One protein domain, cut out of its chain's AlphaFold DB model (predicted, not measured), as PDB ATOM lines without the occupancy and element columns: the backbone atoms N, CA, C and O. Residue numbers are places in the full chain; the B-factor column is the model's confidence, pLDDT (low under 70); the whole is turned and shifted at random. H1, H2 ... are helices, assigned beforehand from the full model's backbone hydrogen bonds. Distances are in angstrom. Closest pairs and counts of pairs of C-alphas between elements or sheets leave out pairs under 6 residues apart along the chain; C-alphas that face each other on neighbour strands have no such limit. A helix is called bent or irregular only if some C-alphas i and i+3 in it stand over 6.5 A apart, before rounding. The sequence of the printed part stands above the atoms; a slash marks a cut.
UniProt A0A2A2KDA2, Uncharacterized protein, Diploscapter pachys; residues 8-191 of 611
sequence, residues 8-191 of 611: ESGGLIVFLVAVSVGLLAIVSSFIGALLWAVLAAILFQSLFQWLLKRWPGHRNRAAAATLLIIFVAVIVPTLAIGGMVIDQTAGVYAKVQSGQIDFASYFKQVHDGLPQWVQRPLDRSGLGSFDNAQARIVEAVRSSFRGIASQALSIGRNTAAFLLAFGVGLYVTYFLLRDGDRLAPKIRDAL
ATOM      1  N   GLU A   8     173.780 225.922 164.848       77.50
ATOM      2  CA  GLU A   8     174.324 225.058 165.909       77.50
ATOM      3  C   GLU A   8     173.234 224.599 166.897       77.50
ATOM      4  O   GLU A   8     173.146 223.415 167.219       77.50
ATOM      5  N   SER A   9     172.336 225.502 167.312       77.69
ATOM      6  CA  SER A   9     171.225 225.164 168.222       77.69
ATOM      7  C   SER A   9     170.160 224.294 167.545       77.69
ATOM      8  O   SER A   9     169.646 223.356 168.149       77.69
ATOM      9  N   GLY A  10     169.838 224.579 166.278       85.50
ATOM     10  CA  GLY A  10     168.901 223.775 165.494       85.50
ATOM     11  C   GLY A  10     169.445 222.376 165.205       85.50
ATOM     12  O   GLY A  10     168.722 221.396 165.367       85.50
ATOM     13  N   GLY A  11     170.732 222.276 164.856       89.81
ATOM     14  CA  GLY A  11     171.416 221.002 164.642       89.81
ATOM     15  C   GLY A  11     171.442 220.132 165.898       89.81
ATOM     16  O   GLY A  11     171.125 218.948 165.816       89.81
ATOM     17  N   LEU A  12     171.731 220.718 167.067       90.75
ATOM     18  CA  LEU A  12     171.720 219.998 168.344       90.75
ATOM     19  C   LEU A  12     170.331 219.443 168.681       90.75
ATOM     20  O   LEU A  12     170.230 218.291 169.087       90.75
ATOM     21  N   ILE A  13     169.265 220.233 168.505       90.56
ATOM     22  CA  ILE A  13     167.895 219.780 168.795       90.56
ATOM     23  C   ILE A  13     167.495 218.648 167.846       90.56
ATOM     24  O   ILE A  13     166.969 217.641 168.304       90.56
ATOM     25  N   VAL A  14     167.779 218.772 166.544       91.50
ATOM     26  CA  VAL A  14     167.480 217.711 165.567       91.50
ATOM     27  C   VAL A  14     168.260 216.437 165.889       91.50
ATOM     28  O   VAL A  14     167.677 215.357 165.899       91.50
ATOM     29  N   PHE A  15     169.550 216.554 166.213       92.38
ATOM     30  CA  PHE A  15     170.367 215.422 166.642       92.38
ATOM     31  C   PHE A  15     169.822 214.781 167.924       92.38
ATOM     32  O   PHE A  15     169.669 213.565 167.985       92.38
ATOM     33  N   LEU A  16     169.469 215.590 168.927       92.50
ATOM     34  CA  LEU A  16     168.916 215.111 170.191       92.50
ATOM     35  C   LEU A  16     167.579 214.397 169.983       92.50
ATOM     36  O   LEU A  16     167.368 213.337 170.565       92.50
ATOM     37  N   VAL A  17     166.698 214.934 169.136       93.50
ATOM     38  CA  VAL A  17     165.430 214.291 168.768       93.50
ATOM     39  C   VAL A  17     165.695 212.973 168.041       93.50
ATOM     40  O   VAL A  17     165.127 211.961 168.433       93.50
ATOM     41  N   ALA A  18     166.601 212.942 167.057       94.44
ATOM     42  CA  ALA A  18     166.934 211.725 166.315       94.44
ATOM     43  C   ALA A  18     167.503 210.622 167.225       94.44
ATOM     44  O   ALA A  18     167.051 209.479 167.173       94.44
ATOM     45  N   VAL A  19     168.442 210.967 168.111       95.62
ATOM     46  CA  VAL A  19     169.007 210.027 169.092       95.62
ATOM     47  C   VAL A  19     167.951 209.590 170.107       95.62
ATOM     48  O   VAL A  19     167.903 208.414 170.458       95.62
ATOM     49  N   SER A  20     167.072 210.493 170.548       92.19
ATOM     50  CA  SER A  20     165.986 210.157 171.479       92.19
ATOM     51  C   SER A  20     164.969 209.207 170.847       92.19
ATOM     52  O   SER A  20     164.556 208.251 171.494       92.19
ATOM     53  N   VAL A  21     164.602 209.418 169.579       94.75
ATOM     54  CA  VAL A  21     163.723 208.513 168.821       94.75
ATOM     55  C   VAL A  21     164.395 207.157 168.613       94.75
ATOM     56  O   VAL A  21     163.773 206.132 168.876       94.75
ATOM     57  N   GLY A  22     165.677 207.129 168.229       94.75
ATOM     58  CA  GLY A  22     166.439 205.883 168.101       94.75
ATOM     59  C   GLY A  22     166.521 205.107 169.420       94.75
ATOM     60  O   GLY A  22     166.307 203.897 169.449       94.75
ATOM     61  N   LEU A  23     166.748 205.808 170.535       92.94
ATOM     62  CA  LEU A  23     166.725 205.217 171.871       92.94
ATOM     63  C   LEU A  23     165.336 204.665 172.214       92.94
ATOM     64  O   LEU A  23     165.239 203.535 172.683       92.94
ATOM     65  N   LEU A  24     164.267 205.426 171.965       91.62
ATOM     66  CA  LEU A  24     162.891 204.988 172.208       91.62
ATOM     67  C   LEU A  24     162.527 203.757 171.373       91.62
ATOM     68  O   LEU A  24     161.890 202.852 171.902       91.62
ATOM     69  N   ALA A  25     162.974 203.675 170.119       91.81
ATOM     70  CA  ALA A  25     162.756 202.510 169.266       91.81
ATOM     71  C   ALA A  25     163.435 201.253 169.835       91.81
ATOM     72  O   ALA A  25     162.812 200.196 169.901       91.81
ATOM     73  N   ILE A  26     164.668 201.363 170.334       91.44
ATOM     74  CA  ILE A  26     165.366 200.236 170.976       91.44
ATOM     75  C   ILE A  26     164.683 199.853 172.297       91.44
ATOM     76  O   ILE A  26     164.423 198.678 172.561       91.44
ATOM     77  N   VAL A  27     164.356 200.849 173.122       90.06
ATOM     78  CA  VAL A  27     163.708 200.655 174.426       90.06
ATOM     79  C   VAL A  27     162.275 200.135 174.281       90.06
ATOM     80  O   VAL A  27     161.795 199.459 175.190       90.06
ATOM     81  N   SER A  28     161.610 200.372 173.144       87.88
ATOM     82  CA  SER A  28     160.230 199.938 172.884       87.88
ATOM     83  C   SER A  28     160.031 198.439 173.111       87.88
ATOM     84  O   SER A  28     159.062 198.033 173.752       87.88
ATOM     85  N   SER A  29     161.026 197.634 172.724       87.56
ATOM     86  CA  SER A  29     161.042 196.178 172.915       87.56
ATOM     87  C   SER A  29     161.004 195.766 174.392       87.56
ATOM     88  O   SER A  29     160.590 194.659 174.725       87.56
ATOM     89  N   PHE A  30     161.419 196.661 175.293       89.38
ATOM     90  CA  PHE A  30     161.492 196.441 176.735       89.38
ATOM     91  C   PHE A  30     160.490 197.283 177.533       89.38
ATOM     92  O   PHE A  30     160.512 197.210 178.759       89.38
ATOM     93  N   ILE A  31     159.580 198.039 176.901       89.06
ATOM     94  CA  ILE A  31     158.590 198.865 177.625       89.06
ATOM     95  C   ILE A  31     157.790 198.022 178.622       89.06
ATOM     96  O   ILE A  31     157.630 198.429 179.772       89.06
ATOM     97  N   GLY A  32     157.359 196.821 178.223       89.19
ATOM     98  CA  GLY A  32     156.669 195.898 179.126       89.19
ATOM     99  C   GLY A  32     157.523 195.520 180.341       89.19
ATOM    100  O   GLY A  32     157.055 195.598 181.475       89.19
ATOM    101  N   ALA A  33     158.799 195.182 180.128       91.75
ATOM    102  CA  ALA A  33     159.732 194.847 181.205       91.75
ATOM    103  C   ALA A  33     159.992 196.034 182.146       91.75
ATOM    104  O   ALA A  33     160.010 195.864 183.364       91.75
ATOM    105  N   LEU A  34     160.148 197.242 181.596       93.25
ATOM    106  CA  LEU A  34     160.334 198.474 182.365       93.25
ATOM    107  C   LEU A  34     159.099 198.815 183.197       93.25
ATOM    108  O   LEU A  34     159.225 199.185 184.363       93.25
ATOM    109  N   LEU A  35     157.906 198.649 182.626       91.50
ATOM    110  CA  LEU A  35     156.648 198.868 183.326       91.50
ATOM    111  C   LEU A  35     156.513 197.919 184.519       91.50
ATOM    112  O   LEU A  35     156.265 198.366 185.640       91.50
ATOM    113  N   TRP A  36     156.755 196.623 184.309       91.69
ATOM    114  CA  TRP A  36     156.767 195.642 185.393       91.69
ATOM    115  C   TRP A  36     157.858 195.925 186.426       91.69
ATOM    116  O   TRP A  36     157.609 195.745 187.615       91.69
ATOM    117  N   ALA A  37     159.022 196.432 186.013       95.00
ATOM    118  CA  ALA A  37     160.084 196.827 186.933       95.00
ATOM    119  C   ALA A  37     159.675 198.001 187.837       95.00
ATOM    120  O   ALA A  37     159.918 197.973 189.044       95.00
ATOM    121  N   VAL A  38     159.007 199.016 187.280       93.56
ATOM    122  CA  VAL A  38     158.461 200.146 188.050       93.56
ATOM    123  C   VAL A  38     157.380 199.665 189.019       93.56
ATOM    124  O   VAL A  38     157.414 200.018 190.200       93.56
ATOM    125  N   LEU A  39     156.444 198.833 188.550       92.19
ATOM    126  CA  LEU A  39     155.394 198.256 189.394       92.19
ATOM    127  C   LEU A  39     155.989 197.422 190.536       92.19
ATOM    128  O   LEU A  39     155.602 197.604 191.692       92.19
ATOM    129  N   ALA A  40     156.959 196.557 190.231       92.69
ATOM    130  CA  ALA A  40     157.668 195.748 191.214       92.69
ATOM    131  C   ALA A  40     158.409 196.631 192.227       92.69
ATOM    132  O   ALA A  40     158.265 196.425 193.429       92.69
ATOM    133  N   ALA A  41     159.129 197.660 191.777       94.75
ATOM    134  CA  ALA A  41     159.818 198.586 192.670       94.75
ATOM    135  C   ALA A  41     158.843 199.282 193.635       94.75
ATOM    136  O   ALA A  41     159.105 199.344 194.833       94.75
ATOM    137  N   ILE A  42     157.685 199.748 193.154       91.81
ATOM    138  CA  ILE A  42     156.667 200.393 194.002       91.81
ATOM    139  C   ILE A  42     156.059 199.404 195.002       91.81
ATOM    140  O   ILE A  42     155.865 199.761 196.169       91.81
ATOM    141  N   LEU A  43     155.762 198.178 194.560       89.19
ATOM    142  CA  LEU A  43     155.168 197.123 195.385       89.19
ATOM    143  C   LEU A  43     156.126 196.698 196.500       89.19
ATOM    144  O   LEU A  43     155.771 196.706 197.682       89.19
ATOM    145  N   PHE A  44     157.361 196.376 196.129       93.00
ATOM    146  CA  PHE A  44     158.377 195.861 197.038       93.00
ATOM    147  C   PHE A  44     159.125 196.959 197.800       93.00
ATOM    148  O   PHE A  44     159.943 196.640 198.660       93.00
ATOM    149  N   GLN A  45     158.801 198.241 197.596       92.19
ATOM    150  CA  GLN A  45     159.397 199.343 198.354       92.19
ATOM    151  C   GLN A  45     159.212 199.166 199.866       92.19
ATOM    152  O   GLN A  45     160.133 199.416 200.640       92.19
ATOM    153  N   SER A  46     158.037 198.705 200.306       90.75
ATOM    154  CA  SER A  46     157.771 198.467 201.735       90.75
ATOM    155  C   SER A  46     158.687 197.381 202.305       90.75
ATOM    156  O   SER A  46     159.211 197.532 203.409       90.75
ATOM    157  N   LEU A  47     158.921 196.315 201.530       92.19
ATOM    158  CA  LEU A  47     159.839 195.237 201.885       92.19
ATOM    159  C   LEU A  47     161.284 195.749 201.914       92.19
ATOM    160  O   LEU A  47     161.965 195.583 202.921       92.19
ATOM    161  N   PHE A  48     161.729 196.457 200.874       94.62
ATOM    162  CA  PHE A  48     163.069 197.044 200.811       94.62
ATOM    163  C   PHE A  48     163.363 197.955 202.010       94.62
ATOM    164  O   PHE A  48     164.412 197.825 202.638       94.62
ATOM    165  N   GLN A  49     162.425 198.831 202.383       92.62
ATOM    166  CA  GLN A  49     162.581 199.719 203.540       92.62
ATOM    167  C   GLN A  49     162.612 198.949 204.866       92.62
ATOM    168  O   GLN A  49     163.346 199.326 205.782       92.62
ATOM    169  N   TRP A  50     161.854 197.855 204.986       95.25
ATOM    170  CA  TRP A  50     161.934 196.964 206.144       95.25
ATOM    171  C   TRP A  50     163.316 196.292 206.247       95.25
ATOM    172  O   TRP A  50     163.928 196.330 207.317       95.25
ATOM    173  N   LEU A  51     163.867 195.782 205.137       93.38
ATOM    174  CA  LEU A  51     165.230 195.231 205.099       93.38
ATOM    175  C   LEU A  51     166.300 196.298 205.372       93.38
ATOM    176  O   LEU A  51     167.257 196.040 206.099       93.38
ATOM    177  N   LEU A  52     166.143 197.509 204.833       94.50
ATOM    178  CA  LEU A  52     167.096 198.604 205.025       94.50
ATOM    179  C   LEU A  52     167.152 199.062 206.488       94.50
ATOM    180  O   LEU A  52     168.231 199.367 206.992       94.50
ATOM    181  N   LYS A  53     166.014 199.053 207.195       94.12
ATOM    182  CA  LYS A  53     165.975 199.285 208.648       94.12
ATOM    183  C   LYS A  53     166.713 198.194 209.428       94.12
ATOM    184  O   LYS A  53     167.293 198.492 210.467       94.12
ATOM    185  N   ARG A  54     166.710 196.945 208.943       93.81
ATOM    186  CA  ARG A  54     167.439 195.828 209.568       93.81
ATOM    187  C   ARG A  54     168.942 195.867 209.280       93.81
ATOM    188  O   ARG A  54     169.722 195.469 210.144       93.81
ATOM    189  N   TRP A  55     169.336 196.357 208.105       93.31
ATOM    190  CA  TRP A  55     170.727 196.519 207.667       93.31
ATOM    191  C   TRP A  55     171.044 197.982 207.310       93.31
ATOM    192  O   TRP A  55     171.220 198.314 206.129       93.31
ATOM    193  N   PRO A  56     171.141 198.876 208.313       87.88
ATOM    194  CA  PRO A  56     171.407 200.290 208.074       87.88
ATOM    195  C   PRO A  56     172.735 200.486 207.327       87.88
ATOM    196  O   PRO A  56     173.702 199.748 207.526       87.88
ATOM    197  N   GLY A  57     172.767 201.450 206.406       87.19
ATOM    198  CA  GLY A  57     173.941 201.773 205.581       87.19
ATOM    199  C   GLY A  57     174.198 200.833 204.393       87.19
ATOM    200  O   GLY A  57     174.863 201.227 203.439       87.19
ATOM    201  N   HIS A  58     173.614 199.632 204.368       91.69
ATOM    202  CA  HIS A  58     173.908 198.613 203.356       91.69
ATOM    203  C   HIS A  58     172.823 198.533 202.271       91.69
ATOM    204  O   HIS A  58     172.232 197.475 202.041       91.69
ATOM    205  N   ARG A  59     172.583 199.651 201.565       91.56
ATOM    206  CA  ARG A  59     171.539 199.758 200.518       91.56
ATOM    207  C   ARG A  59     171.628 198.646 199.467       91.56
ATOM    208  O   ARG A  59     170.608 198.056 199.126       91.56
ATOM    209  N   ASN A  60     172.838 198.300 199.018       94.12
ATOM    210  CA  ASN A  60     173.046 197.255 198.008       94.12
ATOM    211  C   ASN A  60     172.613 195.870 198.506       94.12
ATOM    212  O   ASN A  60     172.010 195.118 197.750       94.12
ATOM    213  N   ARG A  61     172.875 195.539 199.781       94.19
ATOM    214  CA  ARG A  61     172.481 194.245 200.365       94.19
ATOM    215  C   ARG A  61     170.968 194.155 200.535       94.19
ATOM    216  O   ARG A  61     170.383 193.140 200.182       94.19
ATOM    217  N   ALA A  62     170.335 195.227 201.017       95.06
ATOM    218  CA  ALA A  62     168.879 195.287 201.139       95.06
ATOM    219  C   ALA A  62     168.186 195.179 199.768       95.06
ATOM    220  O   ALA A  62     167.220 194.427 199.624       95.06
ATOM    221  N   ALA A  63     168.709 195.864 198.744       95.00
ATOM    222  CA  ALA A  63     168.183 195.795 197.382       95.00
ATOM    223  C   ALA A  63     168.394 194.405 196.763       95.00
ATOM    224  O   ALA A  63     167.453 193.843 196.213       95.00
ATOM    225  N   ALA A  64     169.584 193.811 196.912       95.38
ATOM    226  CA  ALA A  64     169.883 192.470 196.410       95.38
ATOM    227  C   ALA A  64     169.033 191.387 197.092       95.38
ATOM    228  O   ALA A  64     168.520 190.501 196.419       95.38
ATOM    229  N   ALA A  65     168.824 191.475 198.407       95.62
ATOM    230  CA  ALA A  65     167.955 190.549 199.125       95.62
ATOM    231  C   ALA A  65     166.482 190.712 198.719       95.62
ATOM    232  O   ALA A  65     165.785 189.719 198.536       95.62
ATOM    233  N   THR A  66     166.017 191.946 198.504       95.56
ATOM    234  CA  THR A  66     164.672 192.194 197.957       95.56
ATOM    235  C   THR A  66     164.546 191.599 196.555       95.56
ATOM    236  O   THR A  66     163.567 190.920 196.264       95.56
ATOM    237  N   LEU A  67     165.560 191.779 195.705       96.00
ATOM    238  CA  LEU A  67     165.594 191.212 194.359       96.00
ATOM    239  C   LEU A  67     165.591 189.681 194.376       96.00
ATOM    240  O   LEU A  67     164.885 189.071 193.581       96.00
ATOM    241  N   LEU A  68     166.330 189.065 195.300       95.88
ATOM    242  CA  LEU A  68     166.335 187.618 195.496       95.88
ATOM    243  C   LEU A  68     164.944 187.111 195.892       95.88
ATOM    244  O   LEU A  68     164.483 186.112 195.350       95.88
ATOM    245  N   ILE A  69     164.250 187.822 196.786       94.81
ATOM    246  CA  ILE A  69     162.871 187.490 197.164       94.81
ATOM    247  C   ILE A  69     161.944 187.586 195.948       94.81
ATOM    248  O   ILE A  69     161.169 186.663 195.720       94.81
ATOM    249  N   ILE A  70     162.048 188.648 195.138       93.38
ATOM    250  CA  ILE A  70     161.262 188.800 193.900       93.38
ATOM    251  C   ILE A  70     161.564 187.655 192.926       93.38
ATOM    252  O   ILE A  70     160.640 187.045 192.392       93.38
ATOM    253  N   PHE A  71     162.843 187.338 192.719       93.62
ATOM    254  CA  PHE A  71     163.279 186.262 191.834       93.62
ATOM    255  C   PHE A  71     162.672 184.924 192.259       93.62
ATOM    256  O   PHE A  71     162.029 184.268 191.448       93.62
ATOM    257  N   VAL A  72     162.800 184.549 193.533       92.44
ATOM    258  CA  VAL A  72     162.237 183.298 194.063       92.44
ATOM    259  C   VAL A  72     160.708 183.299 193.970       92.44
ATOM    260  O   VAL A  72     160.127 182.309 193.530       92.44
ATOM    261  N   ALA A  73     160.057 184.410 194.328       85.81
ATOM    262  CA  ALA A  73     158.601 184.536 194.316       85.81
ATOM    263  C   ALA A  73     157.986 184.419 192.912       85.81
ATOM    264  O   ALA A  73     156.838 184.004 192.802       85.81
ATOM    265  N   VAL A  74     158.724 184.765 191.854       86.25
ATOM    266  CA  VAL A  74     158.262 184.624 190.463       86.25
ATOM    267  C   VAL A  74     158.707 183.291 189.862       86.25
ATOM    268  O   VAL A  74     157.885 182.554 189.328       86.25
ATOM    269  N   ILE A  75     159.991 182.940 189.976       87.19
ATOM    270  CA  ILE A  75     160.565 181.772 189.298       87.19
ATOM    271  C   ILE A  75     160.028 180.458 189.863       87.19
ATOM    272  O   ILE A  75     159.722 179.564 189.080       87.19
ATOM    273  N   VAL A  76     159.873 180.322 191.186       86.50
ATOM    274  CA  VAL A  76     159.410 179.055 191.777       86.50
ATOM    275  C   VAL A  76     157.990 178.700 191.309       86.50
ATOM    276  O   VAL A  76     157.816 177.592 190.797       86.50
ATOM    277  N   PRO A  77     156.983 179.600 191.379       75.56
ATOM    278  CA  PRO A  77     155.662 179.316 190.819       75.56
ATOM    279  C   PRO A  77     155.680 179.094 189.308       75.56
ATOM    280  O   PRO A  77     155.012 178.182 188.827       75.56
ATOM    281  N   THR A  78     156.455 179.877 188.549       78.88
ATOM    282  CA  THR A  78     156.550 179.709 187.091       78.88
ATOM    283  C   THR A  78     157.126 178.347 186.709       78.88
ATOM    284  O   THR A  78     156.584 177.702 185.816       78.88
ATOM    285  N   LEU A  79     158.173 177.876 187.390       84.00
ATOM    286  CA  LEU A  79     158.745 176.548 187.155       84.00
ATOM    287  C   LEU A  79     157.808 175.431 187.614       84.00
ATOM    288  O   LEU A  79     157.703 174.425 186.924       84.00
ATOM    289  N   ALA A  80     157.101 175.605 188.735       76.75
ATOM    290  CA  ALA A  80     156.128 174.623 189.205       76.75
ATOM    291  C   ALA A  80     154.969 174.460 188.210       76.75
ATOM    292  O   ALA A  80     154.661 173.344 187.800       76.75
ATOM    293  N   ILE A  81     154.368 175.570 187.770       70.81
ATOM    294  CA  ILE A  81     153.281 175.562 186.781       70.81
ATOM    295  C   ILE A  81     153.796 175.065 185.428       70.81
ATOM    296  O   ILE A  81     153.166 174.213 184.810       70.81
ATOM    297  N   GLY A  82     154.955 175.557 184.977       76.12
ATOM    298  CA  GLY A  82     155.578 175.127 183.727       76.12
ATOM    299  C   GLY A  82     155.884 173.631 183.719       76.12
ATOM    300  O   GLY A  82     155.557 172.954 182.748       76.12
ATOM    301  N   GLY A  83     156.419 173.101 184.821       77.81
ATOM    302  CA  GLY A  83     156.660 171.673 185.015       77.81
ATOM    303  C   GLY A  83     155.368 170.863 184.973       77.81
ATOM    304  O   GLY A  83     155.278 169.921 184.196       77.81
ATOM    305  N   MET A  84     154.327 171.287 185.700       72.12
ATOM    306  CA  MET A  84     153.016 170.623 185.661       72.12
ATOM    307  C   MET A  84     152.428 170.583 184.247       72.12
ATOM    308  O   MET A  84     151.916 169.549 183.828       72.12
ATOM    309  N   VAL A  85     152.510 171.685 183.497       71.62
ATOM    310  CA  VAL A  85     152.013 171.745 182.116       71.62
ATOM    311  C   VAL A  85     152.834 170.839 181.202       71.62
ATOM    312  O   VAL A  85     152.248 170.121 180.393       71.62
ATOM    313  N   ILE A  86     154.164 170.836 181.330       76.50
ATOM    314  CA  ILE A  86     155.046 169.971 180.536       76.50
ATOM    315  C   ILE A  86     154.760 168.502 180.840       76.50
ATOM    316  O   ILE A  86     154.539 167.742 179.904       76.50
ATOM    317  N   ASP A  87     154.685 168.110 182.110       75.25
ATOM    318  CA  ASP A  87     154.433 166.727 182.521       75.25
ATOM    319  C   ASP A  87     153.051 166.247 182.063       75.25
ATOM    320  O   ASP A  87     152.907 165.140 181.537       75.25
ATOM    321  N   GLN A  88     152.024 167.093 182.194       69.75
ATOM    322  CA  GLN A  88     150.674 166.783 181.719       69.75
ATOM    323  C   GLN A  88     150.625 166.681 180.194       69.75
ATOM    324  O   GLN A  88     150.033 165.744 179.659       69.75
ATOM    325  N   THR A  89     151.280 167.598 179.483       68.94
ATOM    326  CA  THR A  89     151.300 167.603 178.015       68.94
ATOM    327  C   THR A  89     152.109 166.428 177.471       68.94
ATOM    328  O   THR A  89     151.651 165.751 176.555       68.94
ATOM    329  N   ALA A  90     153.271 166.127 178.056       70.44
ATOM    330  CA  ALA A  90     154.117 164.999 177.679       70.44
ATOM    331  C   ALA A  90     153.449 163.658 178.006       70.44
ATOM    332  O   ALA A  90     153.490 162.739 177.190       70.44
ATOM    333  N   GLY A  91     152.770 163.553 179.152       67.25
ATOM    334  CA  GLY A  91     151.995 162.372 179.526       67.25
ATOM    335  C   GLY A  91     150.804 162.129 178.599       67.25
ATOM    336  O   GLY A  91     150.561 160.993 178.195       67.25
ATOM    337  N   VAL A  92     150.083 163.184 178.205       65.50
ATOM    338  CA  VAL A  92     149.014 163.095 177.197       65.50
ATOM    339  C   VAL A  92     149.593 162.726 175.834       65.50
ATOM    340  O   VAL A  92     149.077 161.818 175.188       65.50
ATOM    341  N   TYR A  93     150.699 163.348 175.422       65.81
ATOM    342  CA  TYR A  93     151.371 163.052 174.159       65.81
ATOM    343  C   TYR A  93     151.835 161.590 174.086       65.81
ATOM    344  O   TYR A  93     151.529 160.898 173.117       65.81
ATOM    345  N   ALA A  94     152.480 161.081 175.137       67.69
ATOM    346  CA  ALA A  94     152.916 159.690 175.220       67.69
ATOM    347  C   ALA A  94     151.731 158.713 175.177       67.69
ATOM    348  O   ALA A  94     151.802 157.684 174.505       67.69
ATOM    349  N   LYS A  95     150.612 159.040 175.833       66.25
ATOM    350  CA  LYS A  95     149.382 158.228 175.815       66.25
ATOM    351  C   LYS A  95     148.646 158.264 174.468       66.25
ATOM    352  O   LYS A  95     148.068 157.256 174.067       66.25
ATOM    353  N   VAL A  96     148.695 159.389 173.750       65.88
ATOM    354  CA  VAL A  96     148.168 159.523 172.379       65.88
ATOM    355  C   VAL A  96     149.050 158.766 171.379       65.88
ATOM    356  O   VAL A  96     148.529 158.080 170.502       65.88
ATOM    357  N   GLN A  97     150.378 158.855 171.502       64.44
ATOM    358  CA  GLN A  97     151.321 158.213 170.581       64.44
ATOM    359  C   GLN A  97     151.401 156.694 170.784       64.44
ATOM    360  O   GLN A  97     151.507 155.956 169.809       64.44
ATOM    361  N   SER A  98     151.306 156.223 172.031       64.75
ATOM    362  CA  SER A  98     151.271 154.789 172.361       64.75
ATOM    363  C   SER A  98     149.935 154.111 172.042       64.75
ATOM    364  O   SER A  98     149.821 152.901 172.218       64.75
ATOM    365  N   GLY A  99     148.917 154.862 171.597       58.34
ATOM    366  CA  GLY A  99     147.584 154.326 171.307       58.34
ATOM    367  C   GLY A  99     146.807 153.864 172.547       58.34
ATOM    368  O   GLY A  99     145.767 153.234 172.403       58.34
ATOM    369  N   GLN A 100     147.288 154.170 173.758       54.50
ATOM    370  CA  GLN A 100     146.617 153.808 175.012       54.50
ATOM    371  C   GLN A 100     145.369 154.653 175.289       54.50
ATOM    372  O   GLN A 100     144.475 154.209 176.008       54.50
ATOM    373  N   ILE A 101     145.286 155.865 174.730       54.97
ATOM    374  CA  ILE A 101     144.012 156.586 174.648       54.97
ATOM    375  C   ILE A 101     143.270 156.029 173.442       54.97
ATOM    376  O   ILE A 101     143.434 156.489 172.311       54.97
ATOM    377  N   ASP A 102     142.464 155.007 173.703       60.28
ATOM    378  CA  ASP A 102     141.537 154.482 172.722       60.28
ATOM    379  C   ASP A 102     140.374 155.470 172.580       60.28
ATOM    380  O   ASP A 102     139.357 155.392 173.276       60.28
ATOM    381  N   PHE A 103     140.567 156.466 171.712       59.19
ATOM    382  CA  PHE A 103     139.565 157.485 171.400       59.19
ATOM    383  C   PHE A 103     138.221 156.860 170.986       59.19
ATOM    384  O   PHE A 103     137.188 157.489 171.211       59.19
ATOM    385  N   ALA A 104     138.217 155.623 170.464       56.19
ATOM    386  CA  ALA A 104     136.997 154.868 170.183       56.19
ATOM    387  C   ALA A 104     136.219 154.543 171.461       56.19
ATOM    388  O   ALA A 104     135.018 154.792 171.531       56.19
ATOM    389  N   SER A 105     136.900 154.029 172.488       60.00
ATOM    390  CA  SER A 105     136.279 153.666 173.767       60.00
ATOM    391  C   SER A 105     135.716 154.885 174.508       60.00
ATOM    392  O   SER A 105     134.603 154.827 175.026       60.00
ATOM    393  N   TYR A 106     136.433 156.014 174.489       64.06
ATOM    394  CA  TYR A 106     136.005 157.247 175.155       64.06
ATOM    395  C   TYR A 106     134.837 157.908 174.417       64.06
ATOM    396  O   TYR A 106     133.869 158.340 175.039       64.06
ATOM    397  N   PHE A 107     134.885 157.938 173.081       62.94
ATOM    398  CA  PHE A 107     133.774 158.425 172.264       62.94
ATOM    399  C   PHE A 107     132.528 157.557 172.444       62.94
ATOM    400  O   PHE A 107     131.438 158.092 172.609       62.94
ATOM    401  N   LYS A 108     132.693 156.230 172.497       65.88
ATOM    402  CA  LYS A 108     131.606 155.286 172.763       65.88
ATOM    403  C   LYS A 108     130.997 155.496 174.150       65.88
ATOM    404  O   LYS A 108     129.789 155.615 174.265       65.88
ATOM    405  N   GLN A 109     131.819 155.659 175.184       68.12
ATOM    406  CA  GLN A 109     131.345 155.902 176.550       68.12
ATOM    407  C   GLN A 109     130.600 157.242 176.695       68.12
ATOM    408  O   GLN A 109     129.608 157.326 177.416       68.12
ATOM    409  N   VAL A 110     131.044 158.284 175.984       64.69
ATOM    410  CA  VAL A 110     130.357 159.584 175.940       64.69
ATOM    411  C   VAL A 110     129.071 159.506 175.111       64.69
ATOM    412  O   VAL A 110     128.056 160.050 175.532       64.69
ATOM    413  N   HIS A 111     129.085 158.813 173.969       66.56
ATOM    414  CA  HIS A 111     127.911 158.612 173.117       66.56
ATOM    415  C   HIS A 111     126.816 157.804 173.828       66.56
ATOM    416  O   HIS A 111     125.653 158.209 173.834       66.56
ATOM    417  N   ASP A 112     127.194 156.717 174.499       69.00
ATOM    418  CA  ASP A 112     126.281 155.845 175.243       69.00
ATOM    419  C   ASP A 112     125.704 156.545 176.489       69.00
ATOM    420  O   ASP A 112     124.609 156.210 176.941       69.00
ATOM    421  N   GLY A 113     126.402 157.557 177.022       68.62
ATOM    422  CA  GLY A 113     125.926 158.417 178.110       68.62
ATOM    423  C   GLY A 113     125.001 159.563 177.675       68.62
ATOM    424  O   GLY A 113     124.431 160.243 178.533       68.62
ATOM    425  N   LEU A 114     124.839 159.812 176.368       71.06
ATOM    426  CA  LEU A 114     123.951 160.861 175.865       71.06
ATOM    427  C   LEU A 114     122.476 160.419 175.910       71.06
ATOM    428  O   LEU A 114     122.150 159.274 175.610       71.06
ATOM    429  N   PRO A 115     121.535 161.331 176.206       69.50
ATOM    430  CA  PRO A 115     120.111 161.036 176.093       69.50
ATOM    431  C   PRO A 115     119.710 160.648 174.659       69.50
ATOM    432  O   PRO A 115     120.170 161.254 173.689       69.50
ATOM    433  N   GLN A 116     118.761 159.716 174.510       68.69
ATOM    434  CA  GLN A 116     118.329 159.189 173.202       68.69
ATOM    435  C   GLN A 116     117.843 160.253 172.197       68.69
ATOM    436  O   GLN A 116     117.871 160.023 170.988       68.69
ATOM    437  N   TRP A 117     117.394 161.421 172.666       70.88
ATOM    438  CA  TRP A 117     116.978 162.530 171.800       70.88
ATOM    439  C   TRP A 117     118.160 163.237 171.109       70.88
ATOM    440  O   TRP A 117     117.953 163.872 170.077       70.88
ATOM    441  N   VAL A 118     119.387 163.081 171.628       67.44
ATOM    442  CA  VAL A 118     120.646 163.568 171.028       67.44
ATOM    443  C   VAL A 118     121.305 162.498 170.157       67.44
ATOM    444  O   VAL A 118     121.901 162.832 169.139       67.44
ATOM    445  N   GLN A 119     121.165 161.217 170.515       67.25
ATOM    446  CA  GLN A 119     121.740 160.098 169.754       67.25
ATOM    447  C   GLN A 119     121.117 159.988 168.348       67.25
ATOM    448  O   GLN A 119     121.821 159.985 167.341       67.25
ATOM    449  N   ARG A 120     119.779 160.026 168.253       65.00
ATOM    450  CA  ARG A 120     119.051 159.790 166.987       65.00
ATOM    451  C   ARG A 120     119.368 160.793 165.856       65.00
ATOM    452  O   ARG A 120     119.446 160.359 164.706       65.00
ATOM    453  N   PRO A 121     119.530 162.111 166.102       67.94
ATOM    454  CA  PRO A 121     119.984 163.056 165.074       67.94
ATOM    455  C   PRO A 121     121.454 162.865 164.668       67.94
ATOM    456  O   PRO A 121     121.805 163.098 163.509       67.94
ATOM    457  N   LEU A 122     122.302 162.446 165.610       61.81
ATOM    458  CA  LEU A 122     123.742 162.263 165.420       61.81
ATOM    459  C   LEU A 122     124.045 161.038 164.539       61.81
ATOM    460  O   LEU A 122     124.880 161.104 163.640       61.81
ATOM    461  N   ASP A 123     123.271 159.966 164.710       65.69
ATOM    462  CA  ASP A 123     123.374 158.760 163.882       65.69
ATOM    463  C   ASP A 123     122.878 159.006 162.449       65.69
ATOM    464  O   ASP A 123     123.460 158.522 161.477       65.69
ATOM    465  N   ARG A 124     121.830 159.828 162.292       63.81
ATOM    466  CA  ARG A 124     121.252 160.189 160.983       63.81
ATOM    467  C   ARG A 124     122.125 161.126 160.149       63.81
ATOM    468  O   ARG A 124     121.947 161.183 158.938       63.81
ATOM    469  N   SER A 125     123.050 161.860 160.765       60.69
ATOM    470  CA  SER A 125     123.923 162.827 160.081       60.69
ATOM    471  C   SER A 125     125.210 162.204 159.508       60.69
ATOM    472  O   SER A 125     126.089 162.923 159.041       60.69
ATOM    473  N   GLY A 126     125.332 160.867 159.506       54.78
ATOM    474  CA  GLY A 126     126.492 160.146 158.957       54.78
ATOM    475  C   GLY A 126     127.718 160.121 159.880       54.78
ATOM    476  O   GLY A 126     128.691 159.418 159.599       54.78
ATOM    477  N   LEU A 127     127.641 160.815 161.021       52.34
ATOM    478  CA  LEU A 127     128.608 160.744 162.120       52.34
ATOM    479  C   LEU A 127     128.524 159.417 162.900       52.34
ATOM    480  O   LEU A 127     129.415 159.131 163.691       52.34
ATOM    481  N   GLY A 128     127.505 158.587 162.635       53.81
ATOM    482  CA  GLY A 128     127.383 157.218 163.151       53.81
ATOM    483  C   GLY A 128     128.304 156.186 162.479       53.81
ATOM    484  O   GLY A 128     128.385 155.051 162.940       53.81
ATOM    485  N   SER A 129     129.036 156.547 161.413       55.59
ATOM    486  CA  SER A 129     130.134 155.709 160.902       55.59
ATOM    487  C   SER A 129     131.378 155.920 161.772       55.59
ATOM    488  O   SER A 129     132.246 156.741 161.468       55.59
ATOM    489  N   PHE A 130     131.410 155.200 162.900       55.44
ATOM    490  CA  PHE A 130     132.444 155.268 163.941       55.44
ATOM    491  C   PHE A 130     133.870 155.353 163.366       55.44
ATOM    492  O   PHE A 130     134.645 156.196 163.810       55.44
ATOM    493  N   ASP A 131     134.183 154.598 162.310       59.75
ATOM    494  CA  ASP A 131     135.534 154.530 161.737       59.75
ATOM    495  C   ASP A 131     135.993 155.827 161.045       59.75
ATOM    496  O   ASP A 131     137.128 156.275 161.229       59.75
ATOM    497  N   ASN A 132     135.119 156.486 160.276       63.28
ATOM    498  CA  ASN A 132     135.487 157.686 159.510       63.28
ATOM    499  C   ASN A 132     135.499 158.948 160.380       63.28
ATOM    500  O   ASN A 132     136.347 159.827 160.192       63.28
ATOM    501  N   ALA A 133     134.571 159.045 161.337       62.72
ATOM    502  CA  ALA A 133     134.558 160.126 162.319       62.72
ATOM    503  C   ALA A 133     135.770 160.017 163.255       62.72
ATOM    504  O   ALA A 133     136.470 161.009 163.467       62.72
ATOM    505  N   GLN A 134     136.088 158.807 163.725       61.72
ATOM    506  CA  GLN A 134     137.278 158.544 164.528       61.72
ATOM    507  C   GLN A 134     138.558 158.868 163.760       61.72
ATOM    508  O   GLN A 134     139.402 159.581 164.294       61.72
ATOM    509  N   ALA A 135     138.708 158.418 162.510       66.44
ATOM    510  CA  ALA A 135     139.904 158.703 161.718       66.44
ATOM    511  C   ALA A 135     140.118 160.212 161.509       66.44
ATOM    512  O   ALA A 135     141.241 160.700 161.641       66.44
ATOM    513  N   ARG A 136     139.046 160.980 161.261       67.88
ATOM    514  CA  ARG A 136     139.119 162.446 161.126       67.88
ATOM    515  C   ARG A 136     139.439 163.144 162.442       67.88
ATOM    516  O   ARG A 136     140.220 164.091 162.434       67.88
ATOM    517  N   ILE A 137     138.878 162.683 163.560       65.62
ATOM    518  CA  ILE A 137     139.175 163.221 164.895       65.62
ATOM    519  C   ILE A 137     140.623 162.909 165.273       65.62
ATOM    520  O   ILE A 137     141.349 163.808 165.680       65.62
ATOM    521  N   VAL A 138     141.077 161.671 165.077       68.19
ATOM    522  CA  VAL A 138     142.458 161.255 165.352       68.19
ATOM    523  C   VAL A 138     143.439 162.027 164.474       68.19
ATOM    524  O   VAL A 138     144.456 162.490 164.983       68.19
ATOM    525  N   GLU A 139     143.143 162.239 163.190       71.25
ATOM    526  CA  GLU A 139     144.014 163.015 162.303       71.25
ATOM    527  C   GLU A 139     143.997 164.518 162.630       71.25
ATOM    528  O   GLU A 139     145.054 165.147 162.624       71.25
ATOM    529  N   ALA A 140     142.847 165.097 163.000       68.38
ATOM    530  CA  ALA A 140     142.740 166.485 163.467       68.38
ATOM    531  C   ALA A 140     143.486 166.714 164.793       68.38
ATOM    532  O   ALA A 140     144.146 167.735 164.991       68.38
ATOM    533  N   VAL A 141     143.426 165.736 165.694       67.00
ATOM    534  CA  VAL A 141     144.162 165.729 166.957       67.00
ATOM    535  C   VAL A 141     145.665 165.587 166.680       67.00
ATOM    536  O   VAL A 141     146.459 166.388 167.172       67.00
ATOM    537  N   ARG A 142     146.082 164.653 165.814       68.88
ATOM    538  CA  ARG A 142     147.490 164.473 165.405       68.88
ATOM    539  C   ARG A 142     148.064 165.678 164.656       68.88
ATOM    540  O   ARG A 142     149.241 165.991 164.835       68.88
ATOM    541  N   SER A 143     147.291 166.351 163.805       69.75
ATOM    542  CA  SER A 143     147.733 167.557 163.089       69.75
ATOM    543  C   SER A 143     147.864 168.757 164.030       69.75
ATOM    544  O   SER A 143     148.878 169.452 163.975       69.75
ATOM    545  N   SER A 144     146.931 168.916 164.974       66.06
ATOM    546  CA  SER A 144     147.032 169.900 166.061       66.06
ATOM    547  C   SER A 144     148.276 169.651 166.923       66.06
ATOM    548  O   SER A 144     149.028 170.578 167.211       66.06
ATOM    549  N   PHE A 145     148.572 168.387 167.251       63.97
ATOM    550  CA  PHE A 145     149.776 168.019 168.002       63.97
ATOM    551  C   PHE A 145     151.085 168.198 167.217       63.97
ATOM    552  O   PHE A 145     152.083 168.610 167.805       63.97
ATOM    553  N   ARG A 146     151.109 167.970 165.895       64.50
ATOM    554  CA  ARG A 146     152.274 168.312 165.049       64.50
ATOM    555  C   ARG A 146     152.510 169.824 164.973       64.50
ATOM    556  O   ARG A 146     153.666 170.241 164.962       64.50
ATOM    557  N   GLY A 147     151.448 170.633 164.989       63.81
ATOM    558  CA  GLY A 147     151.536 172.092 165.135       63.81
ATOM    559  C   GLY A 147     152.137 172.522 166.479       63.81
ATOM    560  O   GLY A 147     152.970 173.423 166.524       63.81
ATOM    561  N   ILE A 148     151.804 171.812 167.559       62.78
ATOM    562  CA  ILE A 148     152.398 172.027 168.890       62.78
ATOM    563  C   ILE A 148     153.882 171.616 168.909       62.78
ATOM    564  O   ILE A 148     154.711 172.319 169.485       62.78
ATOM    565  N   ALA A 149     154.248 170.518 168.238       60.72
ATOM    566  CA  ALA A 149     155.638 170.076 168.128       60.72
ATOM    567  C   ALA A 149     156.510 171.060 167.325       60.72
ATOM    568  O   ALA A 149     157.636 171.343 167.727       60.72
ATOM    569  N   SER A 150     155.997 171.650 166.236       60.97
ATOM    570  CA  SER A 150     156.705 172.722 165.515       60.97
ATOM    571  C   SER A 150     156.748 174.036 166.309       60.97
ATOM    572  O   SER A 150     157.688 174.820 166.165       60.97
ATOM    573  N   GLN A 151     155.803 174.236 167.233       62.41
ATOM    574  CA  GLN A 151     155.843 175.299 168.237       62.41
ATOM    575  C   GLN A 151     156.806 175.022 169.401       62.41
ATOM    576  O   GLN A 151     157.100 175.942 170.154       62.41
ATOM    577  N   ALA A 152     157.415 173.839 169.533       62.31
ATOM    578  CA  ALA A 152     158.461 173.620 170.540       62.31
ATOM    579  C   ALA A 152     159.659 174.578 170.353       62.31
ATOM    580  O   ALA A 152     160.199 175.112 171.324       62.31
ATOM    581  N   LEU A 153     160.019 174.888 169.099       62.50
ATOM    582  CA  LEU A 153     161.040 175.894 168.779       62.50
ATOM    583  C   LEU A 153     160.581 177.322 169.119       62.50
ATOM    584  O   LEU A 153     161.385 178.134 169.585       62.50
ATOM    585  N   SER A 154     159.294 177.643 168.937       66.25
ATOM    586  CA  SER A 154     158.754 178.955 169.317       66.25
ATOM    587  C   SER A 154     158.603 179.104 170.834       66.25
ATOM    588  O   SER A 154     158.830 180.195 171.350       66.25
ATOM    589  N   ILE A 155     158.345 178.015 171.568       70.06
ATOM    590  CA  ILE A 155     158.396 177.972 173.037       70.06
ATOM    591  C   ILE A 155     159.812 178.300 173.516       70.06
ATOM    592  O   ILE A 155     159.969 179.148 174.396       70.06
ATOM    593  N   GLY A 156     160.850 177.714 172.907       71.94
ATOM    594  CA  GLY A 156     162.247 178.037 173.217       71.94
ATOM    595  C   GLY A 156     162.576 179.520 172.999       71.94
ATOM    596  O   GLY A 156     163.105 180.180 173.897       71.94
ATOM    597  N   ARG A 157     162.187 180.082 171.844       79.88
ATOM    598  CA  ARG A 157     162.373 181.512 171.531       79.88
ATOM    599  C   ARG A 157     161.621 182.425 172.503       79.88
ATOM    600  O   ARG A 157     162.197 183.397 172.991       79.88
ATOM    601  N   ASN A 158     160.362 182.114 172.804       80.81
ATOM    602  CA  ASN A 158     159.541 182.900 173.727       80.81
ATOM    603  C   ASN A 158     160.079 182.827 175.158       80.81
ATOM    604  O   ASN A 158     160.078 183.832 175.863       80.81
ATOM    605  N   THR A 159     160.607 181.672 175.566       84.62
ATOM    606  CA  THR A 159     161.248 181.497 176.874       84.62
ATOM    607  C   THR A 159     162.516 182.338 176.977       84.62
ATOM    608  O   THR A 159     162.696 183.047 177.963       84.62
ATOM    609  N   ALA A 160     163.372 182.335 175.952       86.62
ATOM    610  CA  ALA A 160     164.569 183.175 175.927       86.62
ATOM    611  C   ALA A 160     164.222 184.675 175.969       86.62
ATOM    612  O   ALA A 160     164.800 185.419 176.761       86.62
ATOM    613  N   ALA A 161     163.241 185.114 175.171       86.94
ATOM    614  CA  ALA A 161     162.760 186.495 175.186       86.94
ATOM    615  C   ALA A 161     162.192 186.890 176.560       86.94
ATOM    616  O   ALA A 161     162.508 187.964 177.072       86.94
ATOM    617  N   PHE A 162     161.415 186.004 177.190       87.25
ATOM    618  CA  PHE A 162     160.904 186.198 178.543       87.25
ATOM    619  C   PHE A 162     162.032 186.301 179.573       87.25
ATOM    620  O   PHE A 162     162.024 187.231 180.372       87.25
ATOM    621  N   LEU A 163     163.023 185.404 179.544       90.25
ATOM    622  CA  LEU A 163     164.163 185.428 180.467       90.25
ATOM    623  C   LEU A 163     164.988 186.710 180.323       90.25
ATOM    624  O   LEU A 163     165.383 187.296 181.331       90.25
ATOM    625  N   LEU A 164     165.208 187.176 179.091       92.50
ATOM    626  CA  LEU A 164     165.874 188.452 178.831       92.50
ATOM    627  C   LEU A 164     165.056 189.628 179.373       92.50
ATOM    628  O   LEU A 164     165.587 190.444 180.124       92.50
ATOM    629  N   ALA A 165     163.763 189.702 179.049       91.62
ATOM    630  CA  ALA A 165     162.872 190.752 179.538       91.62
ATOM    631  C   ALA A 165     162.781 190.757 181.072       91.62
ATOM    632  O   ALA A 165     162.861 191.812 181.701       91.62
ATOM    633  N   PHE A 166     162.677 189.581 181.689       92.69
ATOM    634  CA  PHE A 166     162.644 189.404 183.135       92.69
ATOM    635  C   PHE A 166     163.968 189.811 183.789       92.69
ATOM    636  O   PHE A 166     163.959 190.549 184.771       92.69
ATOM    637  N   GLY A 167     165.109 189.408 183.223       94.50
ATOM    638  CA  GLY A 167     166.436 189.799 183.701       94.50
ATOM    639  C   GLY A 167     166.665 191.310 183.631       94.50
ATOM    640  O   GLY A 167     167.105 191.912 184.611       94.50
ATOM    641  N   VAL A 168     166.293 191.944 182.514       95.12
ATOM    642  CA  VAL A 168     166.321 193.409 182.366       95.12
ATOM    643  C   VAL A 168     165.382 194.071 183.374       95.12
ATOM    644  O   VAL A 168     165.774 195.022 184.048       95.12
ATOM    645  N   GLY A 169     164.166 193.547 183.538       96.00
ATOM    646  CA  GLY A 169     163.201 194.047 184.513       96.00
ATOM    647  C   GLY A 169     163.728 193.980 185.949       96.00
ATOM    648  O   GLY A 169     163.634 194.958 186.691       96.00
ATOM    649  N   LEU A 170     164.357 192.869 186.338       95.88
ATOM    650  CA  LEU A 170     165.006 192.708 187.640       95.88
ATOM    651  C   LEU A 170     166.179 193.675 187.821       95.88
ATOM    652  O   LEU A 170     166.282 194.325 188.862       95.88
ATOM    653  N   TYR A 171     167.033 193.819 186.805       96.06
ATOM    654  CA  TYR A 171     168.135 194.780 186.820       96.06
ATOM    655  C   TYR A 171     167.620 196.204 187.062       96.06
ATOM    656  O   TYR A 171     168.082 196.892 187.969       96.06
ATOM    657  N   VAL A 172     166.600 196.627 186.316       96.38
ATOM    658  CA  VAL A 172     165.988 197.952 186.468       96.38
ATOM    659  C   VAL A 172     165.336 198.096 187.844       96.38
ATOM    660  O   VAL A 172     165.573 199.089 188.528       96.38
ATOM    661  N   THR A 173     164.601 197.082 188.310       97.00
ATOM    662  CA  THR A 173     163.984 197.064 189.650       97.00
ATOM    663  C   THR A 173     165.025 197.255 190.751       97.00
ATOM    664  O   THR A 173     164.798 198.023 191.684       97.00
ATOM    665  N   TYR A 174     166.188 196.609 190.636       96.25
ATOM    666  CA  TYR A 174     167.288 196.760 191.586       96.25
ATOM    667  C   TYR A 174     167.757 198.216 191.697       96.25
ATOM    668  O   TYR A 174     167.866 198.737 192.810       96.25
ATOM    669  N   PHE A 175     167.987 198.893 190.567       94.94
ATOM    670  CA  PHE A 175     168.382 200.306 190.566       94.94
ATOM    671  C   PHE A 175     167.262 201.226 191.062       94.94
ATOM    672  O   PHE A 175     167.535 202.147 191.833       94.94
ATOM    673  N   LEU A 176     166.006 200.955 190.696       95.00
ATOM    674  CA  LEU A 176     164.855 201.726 191.174       95.00
ATOM    675  C   LEU A 176     164.681 201.623 192.695       95.00
ATOM    676  O   LEU A 176     164.444 202.640 193.345       95.00
ATOM    677  N   LEU A 177     164.831 200.429 193.275       94.38
ATOM    678  CA  LEU A 177     164.754 200.228 194.726       94.38
ATOM    679  C   LEU A 177     165.935 200.891 195.449       94.38
ATOM    680  O   LEU A 177     165.750 201.591 196.443       94.38
ATOM    681  N   ARG A 178     167.158 200.690 194.948       93.81
ATOM    682  CA  ARG A 178     168.390 201.184 195.578       93.81
ATOM    683  C   ARG A 178     168.507 202.710 195.542       93.81
ATOM    684  O   ARG A 178     168.861 203.323 196.555       93.81
ATOM    685  N   ASP A 179     168.278 203.297 194.370       92.88
ATOM    686  CA  ASP A 179     168.577 204.697 194.069       92.88
ATOM    687  C   ASP A 179     167.308 205.554 193.894       92.88
ATOM    688  O   ASP A 179     167.404 206.735 193.557       92.88
ATOM    689  N   GLY A 180     166.121 205.005 194.180       87.94
ATOM    690  CA  GLY A 180     164.827 205.677 194.020       87.94
ATOM    691  C   GLY A 180     164.743 207.070 194.656       87.94
ATOM    692  O   GLY A 180     164.227 207.988 194.024       87.94
ATOM    693  N   ASP A 181     165.344 207.273 195.835       86.94
ATOM    694  CA  ASP A 181     165.388 208.583 196.514       86.94
ATOM    695  C   ASP A 181     166.094 209.667 195.676       86.94
ATOM    696  O   ASP A 181     165.805 210.855 195.797       86.94
ATOM    697  N   ARG A 182     167.056 209.261 194.839       89.50
ATOM    698  CA  ARG A 182     167.848 210.146 193.974       89.50
ATOM    699  C   ARG A 182     167.270 210.239 192.566       89.50
ATOM    700  O   ARG A 182     167.445 211.272 191.921       89.50
ATOM    701  N   LEU A 183     166.631 209.175 192.072       89.19
ATOM    702  CA  LEU A 183     166.005 209.164 190.748       89.19
ATOM    703  C   LEU A 183     164.677 209.920 190.732       89.19
ATOM    704  O   LEU A 183     164.436 210.651 189.778       89.19
ATOM    705  N   ALA A 184     163.839 209.797 191.765       87.25
ATOM    706  CA  ALA A 184     162.507 210.401 191.760       87.25
ATOM    707  C   ALA A 184     162.529 211.935 191.564       87.25
ATOM    708  O   ALA A 184     161.817 212.409 190.676       87.25
ATOM    709  N   PRO A 185     163.382 212.720 192.264       88.56
ATOM    710  CA  PRO A 185     163.476 214.162 192.020       88.56
ATOM    711  C   PRO A 185     163.994 214.491 190.617       88.56
ATOM    712  O   PRO A 185     163.498 215.414 189.986       88.56
ATOM    713  N   LYS A 186     164.948 213.709 190.091       90.00
ATOM    714  CA  LYS A 186     165.498 213.917 188.741       90.00
ATOM    715  C   LYS A 186     164.471 213.646 187.648       90.00
ATOM    716  O   LYS A 186     164.405 214.402 186.691       90.00
ATOM    717  N   ILE A 187     163.676 212.583 187.792       87.50
ATOM    718  CA  ILE A 187     162.580 212.267 186.867       87.50
ATOM    719  C   ILE A 187     161.545 213.391 186.903       87.50
ATOM    720  O   ILE A 187     161.109 213.853 185.853       87.50
ATOM    721  N   ARG A 188     161.198 213.870 188.104       88.56
ATOM    722  CA  ARG A 188     160.288 215.003 188.275       88.56
ATOM    723  C   ARG A 188     160.811 216.270 187.602       88.56
ATOM    724  O   ARG A 188     160.066 216.923 186.888       88.56
ATOM    725  N   ASP A 189     162.076 216.607 187.825       88.00
ATOM    726  CA  ASP A 189     162.674 217.839 187.310       88.00
ATOM    727  C   ASP A 189     162.962 217.770 185.794       88.00
ATOM    728  O   ASP A 189     163.131 218.806 185.157       88.00
ATOM    729  N   ALA A 190     163.003 216.566 185.210       88.62
ATOM    730  CA  ALA A 190     163.146 216.348 183.770       88.62
ATOM    731  C   ALA A 190     161.813 216.392 183.002       88.62
ATOM    732  O   ALA A 190     161.820 216.546 181.780       88.62
ATOM    733  N   LEU A 191     160.674 216.241 183.687       88.12
ATOM    734  CA  LEU A 191     159.360 216.348 183.057       88.12
ATOM    735  C   LEU A 191     159.115 217.804 182.619       88.12
ATOM    736  O   LEU A 191     159.291 218.716 183.428       88.12
TER     737      LEU A 191
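This is residues 8 to 191 of the 611 residues of an uncharacterized protein of Diploscapter pachys (UniProt A0A2A2KDA2). The long helix H3 runs beside a second long line, made of H6 and then H7a, in a narrow open pair, with H4 and H5 as a small head at one end. At the other end bent H2 packs on the pair with both arms, and H1 sticks out as a free arm. The printed part has 184 residues, with seven named helices, H1 to H7 in chain order, and no named strand: the class is all helix. It is extended, with a radius of gyration of the C-alphas of 27.8 A and spans of 81 by 52 by 32 A.

H3, residues 59 to 97, is 55.1 A long, from C-alpha 59 at (171.539, 199.758, 200.518) to C-alpha 97 at (151.321, 158.213, 170.581). H1 is residues 8 to 28, 29.6 A; H4 103 to 112; H5 116 to 127, irregular, with C-alphas 124 and 127 7.5 A apart; H6 130 to 150, 29.9 A. By hydrogen bonds H2, 31 to 54, and H7, 152 to 190, were each assigned as one helix, but both are bent: C-alphas 43 and 46 are 7.0 A apart, 178 and 181 8.0 A. Their arms are H2a, 31 to 43, H2b, 46 to 54, H7a, 152 to 178, 38.5 A, and H7b, 181 to 190.

H3 touches H7a with residues 59 to 71 alone, closest C-alphas Ala 63 and Arg 178, 5.7 A, at a shallow tilt of 15 degrees, opposite ways. H2a touches H7a at Ala 37 and Thr 173, closest C-alphas 4.8 A. H2b touches H3 at Leu 51 and Ala 62, closest C-alphas 5.4 A. H4 touches H6 at Ala 104 and Gln 134, closest C-alphas 6.8 A. H5 is close to H6 but not clearly touching, and H7a and H7b are about perpendicular at 82 degrees. Every O i to N i+4 pair is within hydrogen-bond range in H1, H2a, H2b, H4, H6 and H7a; 34 of 35 are in H3, 4 of 8 in H5, 4 of 6 in H7b.

The C-alphas farthest apart, of Glu 8 and Gln 116, are 86.8 A apart. The printed part has no cut, and its six links are tight. Mean pLDDT of the printed part is 80.3; 63 residues are under 70, among them 91 to 113 and 118 to 138.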